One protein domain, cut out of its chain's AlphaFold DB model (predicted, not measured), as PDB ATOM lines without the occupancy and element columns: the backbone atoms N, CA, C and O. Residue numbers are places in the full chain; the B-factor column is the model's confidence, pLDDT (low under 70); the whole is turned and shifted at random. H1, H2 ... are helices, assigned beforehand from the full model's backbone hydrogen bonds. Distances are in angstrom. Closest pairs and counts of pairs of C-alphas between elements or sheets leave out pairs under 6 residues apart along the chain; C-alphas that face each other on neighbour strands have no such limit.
ATOM      1  N   LEU A  88      -7.379  63.944 -38.509       87.75
ATOM      2  CA  LEU A  88      -7.124  62.996 -39.594       87.75
ATOM      3  C   LEU A  88      -6.328  63.647 -40.725       87.75
ATOM      4  O   LEU A  88      -6.602  64.781 -41.130       87.75
ATOM      5  N   ASP A  89      -5.384  62.897 -41.292       91.94
ATOM      6  CA  ASP A  89      -4.756  63.311 -42.544       91.94
ATOM      7  C   ASP A  89      -5.748  63.206 -43.734       91.94
ATOM      8  O   ASP A  89      -6.798  62.559 -43.630       91.94
ATOM      9  N   PRO A  90      -5.463  63.834 -44.892       93.44
ATOM     10  CA  PRO A  90      -6.390  63.826 -46.025       93.44
ATOM     11  C   PRO A  90      -6.753  62.431 -46.567       93.44
ATOM     12  O   PRO A  90      -7.860  62.244 -47.080       93.44
ATOM     13  N   GLU A  91      -5.852  61.449 -46.487       94.00
ATOM     14  CA  GLU A  91      -6.110  60.083 -46.961       94.00
ATOM     15  C   GLU A  91      -6.906  59.266 -45.933       94.00
ATOM     16  O   GLU A  91      -7.767  58.459 -46.311       94.00
ATOM     17  N   GLU A  92      -6.680  59.499 -44.642       94.19
ATOM     18  CA  GLU A  92      -7.489  58.950 -43.554       94.19
ATOM     19  C   GLU A  92      -8.920  59.489 -43.602       94.19
ATOM     20  O   GLU A  92      -9.869  58.702 -43.612       94.19
ATOM     21  N   LEU A  93      -9.088  60.808 -43.742       93.12
ATOM     22  CA  LEU A  93     -10.399  61.445 -43.878       93.12
ATOM     23  C   LEU A  93     -11.153  60.909 -45.099       93.12
ATOM     24  O   LEU A  93     -12.329  60.556 -45.025       93.12
ATOM     25  N   LYS A  94     -10.467  60.771 -46.237       94.44
ATOM     26  CA  LYS A  94     -11.046  60.155 -47.435       94.44
ATOM     27  C   LYS A  94     -11.462  58.704 -47.188       94.44
ATOM     28  O   LYS A  94     -12.511  58.284 -47.676       94.44
ATOM     29  N   THR A  95     -10.655  57.935 -46.460       95.38
ATOM     30  CA  THR A  95     -10.984  56.551 -46.095       95.38
ATOM     31  C   THR A  95     -12.257  56.497 -45.258       95.38
ATOM     32  O   THR A  95     -13.150  55.722 -45.600       95.38
ATOM     33  N   LEU A  96     -12.361  57.348 -44.233       94.12
ATOM     34  CA  LEU A  96     -13.537  57.471 -43.373       94.12
ATOM     35  C   LEU A  96     -14.794  57.782 -44.199       94.12
ATOM     36  O   LEU A  96     -15.732  56.985 -44.221       94.12
ATOM     37  N   LEU A  97     -14.775  58.875 -44.967       93.25
ATOM     38  CA  LEU A  97     -15.935  59.346 -45.733       93.25
ATOM     39  C   LEU A  97     -16.405  58.336 -46.790       93.25
ATOM     40  O   LEU A  97     -17.606  58.128 -46.980       93.25
ATOM     41  N   VAL A  98     -15.473  57.676 -47.486       95.31
ATOM     42  CA  VAL A  98     -15.843  56.638 -48.458       95.31
ATOM     43  C   VAL A  98     -16.424  55.415 -47.749       95.31
ATOM     44  O   VAL A  98     -17.381  54.820 -48.249       95.31
ATOM     45  N   PHE A  99     -15.892  55.038 -46.585       95.50
ATOM     46  CA  PHE A  99     -16.425  53.916 -45.820       95.50
ATOM     47  C   PHE A  99     -17.833  54.200 -45.279       95.50
ATOM     48  O   PHE A  99     -18.709  53.345 -45.402       95.50
ATOM     49  N   GLU A 100     -18.107  55.415 -44.804       91.62
ATOM     50  CA  GLU A 100     -19.470  55.842 -44.453       91.62
ATOM     51  C   GLU A 100     -20.433  55.721 -45.630       91.62
ATOM     52  O   GLU A 100     -21.553  55.226 -45.489       91.62
ATOM     53  N   GLN A 101     -20.007  56.163 -46.814       92.88
ATOM     54  CA  GLN A 101     -20.828  56.056 -48.012       92.88
ATOM     55  C   GLN A 101     -21.099  54.590 -48.372       92.88
ATOM     56  O   GLN A 101     -22.210  54.258 -48.783       92.88
ATOM     57  N   ILE A 102     -20.112  53.707 -48.195       92.62
ATOM     58  CA  ILE A 102     -20.260  52.260 -48.394       92.62
ATOM     59  C   ILE A 102     -21.310  51.682 -47.435       92.62
ATOM     60  O   ILE A 102     -22.170  50.926 -47.892       92.62
ATOM     61  N   LEU A 103     -21.276  52.064 -46.154       91.69
ATOM     62  CA  LEU A 103     -22.268  51.652 -45.156       91.69
ATOM     63  C   LEU A 103     -23.671  52.150 -45.520       91.69
ATOM     64  O   LEU A 103     -24.601  51.352 -45.609       91.69
ATOM     65  N   LYS A 104     -23.814  53.444 -45.837       89.75
ATOM     66  CA  LYS A 104     -25.094  54.056 -46.245       89.75
ATOM     67  C   LYS A 104     -25.680  53.408 -47.500       89.75
ATOM     68  O   LYS A 104     -26.890  53.256 -47.613       89.75
ATOM     69  N   GLN A 105     -24.829  53.021 -48.449       92.38
ATOM     70  CA  GLN A 105     -25.243  52.329 -49.673       92.38
ATOM     71  C   GLN A 105     -25.440  50.820 -49.479       92.38
ATOM     72  O   GLN A 105     -25.789  50.146 -50.447       92.38
ATOM     73  N   GLN A 106     -25.184  50.282 -48.281       92.00
ATOM     74  CA  GLN A 106     -25.202  48.848 -47.991       92.00
ATOM     75  C   GLN A 106     -24.375  48.042 -49.008       92.00
ATOM     76  O   GLN A 106     -24.836  47.059 -49.587       92.00
ATOM     77  N   ARG A 107     -23.135  48.475 -49.266       93.94
ATOM     78  CA  ARG A 107     -22.220  47.812 -50.211       93.94
ATOM     79  C   ARG A 107     -21.081  47.108 -49.480       93.94
ATOM     80  O   ARG A 107     -20.661  47.514 -48.403       93.94
ATOM     81  N   LYS A 108     -20.525  46.075 -50.115       94.56
ATOM     82  CA  LYS A 108     -19.314  45.390 -49.645       94.56
ATOM     83  C   LYS A 108     -18.074  45.974 -50.322       94.56
ATOM     84  O   LYS A 108     -18.064  46.168 -51.537       94.56
ATOM     85  N   SER A 109     -17.007  46.208 -49.559       95.69
ATOM     86  CA  SER A 109     -15.713  46.645 -50.092       95.69
ATOM     87  C   SER A 109     -14.565  46.137 -49.230       95.69
ATOM     88  O   SER A 109     -14.273  46.687 -48.172       95.69
ATOM     89  N   GLY A 110     -13.878  45.092 -49.700       95.50
ATOM     90  CA  GLY A 110     -12.742  44.518 -48.973       95.50
ATOM     91  C   GLY A 110     -11.580  45.502 -48.799       95.50
ATOM     92  O   GLY A 110     -10.985  45.552 -47.730       95.50
ATOM     93  N   ASN A 111     -11.289  46.325 -49.814       96.50
ATOM     94  CA  ASN A 111     -10.182  47.287 -49.764       96.50
ATOM     95  C   ASN A 111     -10.423  48.368 -48.699       96.50
ATOM     96  O   ASN A 111      -9.602  48.539 -47.802       96.50
ATOM     97  N   TYR A 112     -11.577  49.044 -48.749       95.88
ATOM     98  CA  TYR A 112     -11.893  50.081 -47.763       95.88
ATOM     99  C   TYR A 112     -12.124  49.508 -46.363       95.88
ATOM    100  O   TYR A 112     -11.765  50.165 -45.396       95.88
ATOM    101  N   PHE A 113     -12.613  48.270 -46.239       96.50
ATOM    102  CA  PHE A 113     -12.677  47.582 -44.950       96.50
ATOM    103  C   PHE A 113     -11.291  47.405 -44.310       96.50
ATOM    104  O   PHE A 113     -11.119  47.748 -43.145       96.50
ATOM    105  N   GLN A 114     -10.282  46.939 -45.058       96.81
ATOM    106  CA  GLN A 114      -8.922  46.795 -44.515       96.81
ATOM    107  C   GLN A 114      -8.304  48.148 -44.137       96.81
ATOM    108  O   GLN A 114      -7.650  48.259 -43.102       96.81
ATOM    109  N   ARG A 115      -8.546  49.194 -44.938       97.00
ATOM    110  CA  ARG A 115      -8.091  50.554 -44.614       97.00
ATOM    111  C   ARG A 115      -8.763  51.094 -43.354       97.00
ATOM    112  O   ARG A 115      -8.081  51.633 -42.494       97.00
ATOM    113  N   MET A 116     -10.076  50.905 -43.228       95.94
ATOM    114  CA  MET A 116     -10.832  51.320 -42.048       95.94
ATOM    115  C   MET A 116     -10.385  50.556 -40.798       95.94
ATOM    116  O   MET A 116     -10.257  51.145 -39.732       95.94
ATOM    117  N   LYS A 117     -10.080  49.259 -40.928       95.50
ATOM    118  CA  LYS A 117      -9.531  48.450 -39.836       95.50
ATOM    119  C   LYS A 117      -8.202  49.019 -39.334       95.50
ATOM    120  O   LYS A 117      -8.059  49.238 -38.137       95.50
ATOM    121  N   ALA A 118      -7.278  49.319 -40.247       94.81
ATOM    122  CA  ALA A 118      -5.998  49.936 -39.900       94.81
ATOM    123  C   ALA A 118      -6.165  51.338 -39.281       94.81
ATOM    124  O   ALA A 118      -5.407  51.712 -38.391       94.81
ATOM    125  N   LEU A 119      -7.161  52.105 -39.741       94.25
ATOM    126  CA  LEU A 119      -7.486  53.417 -39.182       94.25
ATOM    127  C   LEU A 119      -7.992  53.306 -37.736       94.25
ATOM    128  O   LEU A 119      -7.513  54.029 -36.865       94.25
ATOM    129  N   ALA A 120      -8.914  52.379 -37.463       92.75
ATOM    130  CA  ALA A 120      -9.452  52.166 -36.121       92.75
ATOM    131  C   ALA A 120      -8.383  51.664 -35.138       92.75
ATOM    132  O   ALA A 120      -8.300  52.160 -34.018       92.75
ATOM    133  N   GLU A 121      -7.500  50.764 -35.583       91.50
ATOM    134  CA  GLU A 121      -6.362  50.285 -34.786       91.50
ATOM    135  C   GLU A 121      -5.370  51.407 -34.433       91.50
ATOM    136  O   GLU A 121      -4.733  51.355 -33.384       91.50
ATOM    137  N   ARG A 122      -5.240  52.430 -35.287       92.38
ATOM    138  CA  ARG A 122      -4.331  53.565 -35.069       92.38
ATOM    139  C   ARG A 122      -4.869  54.582 -34.065       92.38
ATOM    140  O   ARG A 122      -4.099  55.069 -33.244       92.38
ATOM    141  N   HIS A 123      -6.150  54.935 -34.173       89.62
ATOM    142  CA  HIS A 123      -6.748  56.032 -33.398       89.62
ATOM    143  C   HIS A 123      -7.522  55.562 -32.159       89.62
ATOM    144  O   HIS A 123      -7.818  56.384 -31.300       89.62
ATOM    145  N   ALA A 124      -7.824  54.260 -32.047       85.19
ATOM    146  CA  ALA A 124      -8.491  53.633 -30.900       85.19
ATOM    147  C   ALA A 124      -9.740  54.395 -30.406       85.19
ATOM    148  O   ALA A 124      -9.944  54.563 -29.203       85.19
ATOM    149  N   LEU A 125     -10.574  54.864 -31.342       85.81
ATOM    150  CA  LEU A 125     -11.827  55.553 -31.030       85.81
ATOM    151  C   LEU A 125     -13.044  54.620 -31.123       85.81
ATOM    152  O   LEU A 125     -13.150  53.871 -32.103       85.81
ATOM    153  N   PRO A 126     -14.006  54.722 -30.181       84.56
ATOM    154  CA  PRO A 126     -15.244  53.952 -30.216       84.56
ATOM    155  C   PRO A 126     -15.988  54.076 -31.548       84.56
ATOM    156  O   PRO A 126     -16.457  53.084 -32.089       84.56
ATOM    157  N   GLU A 127     -16.075  55.273 -32.119       85.75
ATOM    158  CA  GLU A 127     -16.850  55.564 -33.327       85.75
ATOM    159  C   GLU A 127     -16.334  54.795 -34.545       85.75
ATOM    160  O   GLU A 127     -17.114  54.205 -35.295       85.75
ATOM    161  N   LEU A 128     -15.008  54.741 -34.709       90.75
ATOM    162  CA  LEU A 128     -14.372  53.980 -35.783       90.75
ATOM    163  C   LEU A 128     -14.651  52.481 -35.624       90.75
ATOM    164  O   LEU A 128     -14.941  51.786 -36.604       90.75
ATOM    165  N   GLU A 129     -14.610  51.985 -34.386       91.31
ATOM    166  CA  GLU A 129     -14.940  50.596 -34.069       91.31
ATOM    167  C   GLU A 129     -16.413  50.278 -34.332       91.31
ATOM    168  O   GLU A 129     -16.722  49.226 -34.890       91.31
ATOM    169  N   LEU A 130     -17.333  51.193 -34.029       89.56
ATOM    170  CA  LEU A 130     -18.757  51.018 -34.314       89.56
ATOM    171  C   LEU A 130     -19.046  50.950 -35.813       89.56
ATOM    172  O   LEU A 130     -19.830  50.102 -36.249       89.56
ATOM    173  N   MET A 131     -18.379  51.773 -36.623       91.06
ATOM    174  CA  MET A 131     -18.481  51.697 -38.082       91.06
ATOM    175  C   MET A 131     -17.979  50.348 -38.615       91.06
ATOM    176  O   MET A 131     -18.619  49.735 -39.475       91.06
ATOM    177  N   LEU A 132     -16.861  49.843 -38.080       93.19
ATOM    178  CA  LEU A 132     -16.346  48.515 -38.429       93.19
ATOM    179  C   LEU A 132     -17.299  47.398 -38.008       93.19
ATOM    180  O   LEU A 132     -17.557  46.486 -38.794       93.19
ATOM    181  N   LEU A 133     -17.840  47.463 -36.794       91.88
ATOM    182  CA  LEU A 133     -18.783  46.475 -36.279       91.88
ATOM    183  C   LEU A 133     -20.099  46.480 -37.058       91.88
ATOM    184  O   LEU A 133     -20.650  45.408 -37.309       91.88
ATOM    185  N   SER A 134     -20.572  47.644 -37.510       89.69
ATOM    186  CA  SER A 134     -21.718  47.748 -38.419       89.69
ATOM    187  C   SER A 134     -21.459  46.995 -39.728       89.69
ATOM    188  O   SER A 134     -22.252  46.134 -40.117       89.69
ATOM    189  N   TYR A 135     -20.301  47.228 -40.355       93.50
ATOM    190  CA  TYR A 135     -19.903  46.518 -41.571       93.50
ATOM    191  C   TYR A 135     -19.805  45.001 -41.356       93.50
ATOM    192  O   TYR A 135     -20.341  44.214 -42.141       93.50
ATOM    193  N   LEU A 136     -19.116  44.579 -40.293       93.25
ATOM    194  CA  LEU A 136     -18.915  43.166 -39.974       93.25
ATOM    195  C   LEU A 136     -20.239  42.468 -39.682       93.25
ATOM    196  O   LEU A 136     -20.481  41.385 -40.200       93.25
ATOM    197  N   THR A 137     -21.130  43.099 -38.923       89.50
ATOM    198  CA  THR A 137     -22.439  42.517 -38.603       89.50
ATOM    199  C   THR A 137     -23.242  42.210 -39.866       89.50
ATOM    200  O   THR A 137     -23.919  41.186 -39.928       89.50
ATOM    201  N   GLN A 138     -23.132  43.058 -40.891       88.31
ATOM    202  CA  GLN A 138     -23.840  42.863 -42.152       88.31
ATOM    203  C   GLN A 138     -23.204  41.787 -43.044       88.31
ATOM    204  O   GLN A 138     -23.922  41.005 -43.668       88.31
ATOM    205  N   TRP A 139     -21.873  41.758 -43.148       92.88
ATOM    206  CA  TRP A 139     -21.184  40.979 -44.187       92.88
ATOM    207  C   TRP A 139     -20.365  39.794 -43.675       92.88
ATOM    208  O   TRP A 139     -20.066  38.897 -44.465       92.88
ATOM    209  N   LEU A 140     -19.954  39.816 -42.406       92.88
ATOM    210  CA  LEU A 140     -19.041  38.865 -41.761       92.88
ATOM    211  C   LEU A 140     -19.442  38.647 -40.276       92.88
ATOM    212  O   LEU A 140     -18.686  39.011 -39.373       92.88
ATOM    213  N   PRO A 141     -20.622  38.062 -39.980       88.56
ATOM    214  CA  PRO A 141     -21.197  38.066 -38.626       88.56
ATOM    215  C   PRO A 141     -20.334  37.355 -37.575       88.56
ATOM    216  O   PRO A 141     -20.221  37.829 -36.451       88.56
ATOM    217  N   ALA A 142     -19.677  36.254 -37.953       88.94
ATOM    218  CA  ALA A 142     -18.787  35.521 -37.054       88.94
ATOM    219  C   ALA A 142     -17.552  36.349 -36.650       88.94
ATOM    220  O   ALA A 142     -17.112  36.295 -35.503       88.94
ATOM    221  N   GLU A 143     -17.012  37.151 -37.575       92.81
ATOM    222  CA  GLU A 143     -15.929  38.093 -37.269       92.81
ATOM    223  C   GLU A 143     -16.432  39.257 -36.409       92.81
ATOM    224  O   GLU A 143     -15.697  39.747 -35.551       92.81
ATOM    225  N   ALA A 144     -17.689  39.679 -36.595       90.62
ATOM    226  CA  ALA A 144     -18.318  40.698 -35.760       90.62
ATOM    227  C   ALA A 144     -18.364  40.258 -34.291       90.62
ATOM    228  O   ALA A 144     -17.937  41.016 -33.424       90.62
ATOM    229  N   ASP A 145     -18.816  39.031 -34.010       87.75
ATOM    230  CA  ASP A 145     -18.932  38.517 -32.639       87.75
ATOM    231  C   ASP A 145     -17.563  38.418 -31.947       87.75
ATOM    232  O   ASP A 145     -17.409  38.837 -30.796       87.75
ATOM    233  N   GLN A 146     -16.541  37.942 -32.668       91.00
ATOM    234  CA  GLN A 146     -15.166  37.910 -32.165       91.00
ATOM    235  C   GLN A 146     -14.636  39.319 -31.881       91.00
ATOM    236  O   GLN A 146     -14.021  39.549 -30.837       91.00
ATOM    237  N   ARG A 147     -14.893  40.275 -32.783       91.81
ATOM    238  CA  ARG A 147     -14.448  41.661 -32.609       91.81
ATOM    239  C   ARG A 147     -15.167  42.345 -31.450       91.81
ATOM    240  O   ARG A 147     -14.498  42.997 -30.659       91.81
ATOM    241  N   PHE A 148     -16.478  42.156 -31.293       90.31
ATOM    242  CA  PHE A 148     -17.228  42.647 -30.133       90.31
ATOM    243  C   PHE A 148     -16.611  42.153 -28.822       90.31
ATOM    244  O   PHE A 148     -16.334  42.959 -27.937       90.31
ATOM    245  N   ALA A 149     -16.361  40.844 -28.707       89.38
ATOM    246  CA  ALA A 149     -15.775  40.260 -27.504       89.38
ATOM    247  C   ALA A 149     -14.373  40.821 -27.211       89.38
ATOM    248  O   ALA A 149     -14.078  41.159 -26.066       89.38
ATOM    249  N   ALA A 150     -13.535  40.964 -28.243       92.31
ATOM    250  CA  ALA A 150     -12.198  41.534 -28.110       92.31
ATOM    251  C   ALA A 150     -12.234  43.005 -27.666       92.31
ATOM    252  O   ALA A 150     -11.536  43.371 -26.724       92.31
ATOM    253  N   GLN A 151     -13.079  43.830 -28.293       92.50
ATOM    254  CA  GLN A 151     -13.178  45.253 -27.965       92.50
ATOM    255  C   GLN A 151     -13.787  45.486 -26.581       92.50
ATOM    256  O   GLN A 151     -13.287  46.315 -25.833       92.50
ATOM    257  N   LEU A 152     -14.798  44.710 -26.180       90.44
ATOM    258  CA  LEU A 152     -15.360  44.792 -24.825       90.44
ATOM    259  C   LEU A 152     -14.362  44.374 -23.739       90.44
ATOM    260  O   LEU A 152     -14.425  44.887 -22.626       90.44
ATOM    261  N   ALA A 153     -13.467  43.429 -24.040       91.50
ATOM    262  CA  ALA A 153     -12.409  43.034 -23.116       91.50
ATOM    263  C   ALA A 153     -11.307  44.102 -23.014       91.50
ATOM    264  O   ALA A 153     -10.784  44.329 -21.926       91.50
ATOM    265  N   ALA A 154     -10.964  44.752 -24.130       92.12
ATOM    266  CA  ALA A 154      -9.952  45.807 -24.175       92.12
ATOM    267  C   ALA A 154     -10.448  47.146 -23.601       92.12
ATOM    268  O   ALA A 154      -9.672  47.869 -22.979       92.12
ATOM    269  N   HIS A 155     -11.735  47.450 -23.781       91.75
ATOM    270  CA  HIS A 155     -12.352  48.735 -23.450       91.75
ATOM    271  C   HIS A 155     -13.674  48.551 -22.677       91.75
ATOM    272  O   HIS A 155     -14.760  48.831 -23.197       91.75
ATOM    273  N   PRO A 156     -13.625  48.057 -21.424       89.75
ATOM    274  CA  PRO A 156     -14.823  47.839 -20.604       89.75
ATOM    275  C   PRO A 156     -15.552  49.141 -20.214       89.75
ATOM    276  O   PRO A 156     -16.695  49.111 -19.755       89.75
TER     277      PRO A 156
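What this domain is: This is residues 88 to 156 of the 292 residues of an uncharacterized protein of Candidatus Melainabacteria bacterium HGW-Melainabacteria-1 (UniProt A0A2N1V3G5). H2, H3 and H4 fold back and forth as three helices, H3 between H2 and H4, which stay apart. H1 packs on H2 at a steep slant, away from H4. The printed part has 69 residues with four named helices, H1, H2, H3 and H4 in that order, and no named strand; its class is all helix. It is compact, with a radius of gyration of the C-alphas of 11.6 A, and spans 31 by 24 by 16 A.

Where its parts are: Find C-alpha 90 at (-6.390, 63.826, -46.025); from there H1 runs 21.1 A to residue 104. Next look at H2, residues 110 to 123, 20.3 A long, and H3, residues 126 to 139, 20.0 A long. H4, residues 141 to 154, runs 19.9 A and ends at C-alpha 154, (-9.952, 45.807, -24.175).

How they stand to each other: Start at the hub, H3, which touches the three other helices. With H2 it forms a helical hairpin at a shallow tilt of 25 degrees, opposite ways; the closest C-alphas, of Ala 120 and Leu 128, are 5.3 A apart. H3 and H4 form another at a shallow tilt of 22 degrees, opposite ways, closest at the C-alphas of Leu 136 and Ala 144, 4.9 A. H1 touches H2 at a steep tilt of 58 degrees, opposite ways; look at the C-alphas of Phe 99 and Tyr 112, their closest, 6.2 A apart. With residues 100 to 103 alone H1 only just touches H3, with 3 pairs of C-alphas within 8 A, the closest being Leu 103 and Tyr 135 at 6.7 A. H4 is apart from H1 and H2. In H1, H2, H3 and H4 every O i to N i+4 pair is within hydrogen-bond range.

The domain as a whole: The two C-alphas farthest apart, of Pro 90 and Ala 142, are 32.2 A from each other. The printed part has no cut, and its three links are tight. The mean pLDDT of the printed part is 92.1, and no printed residue is under 70.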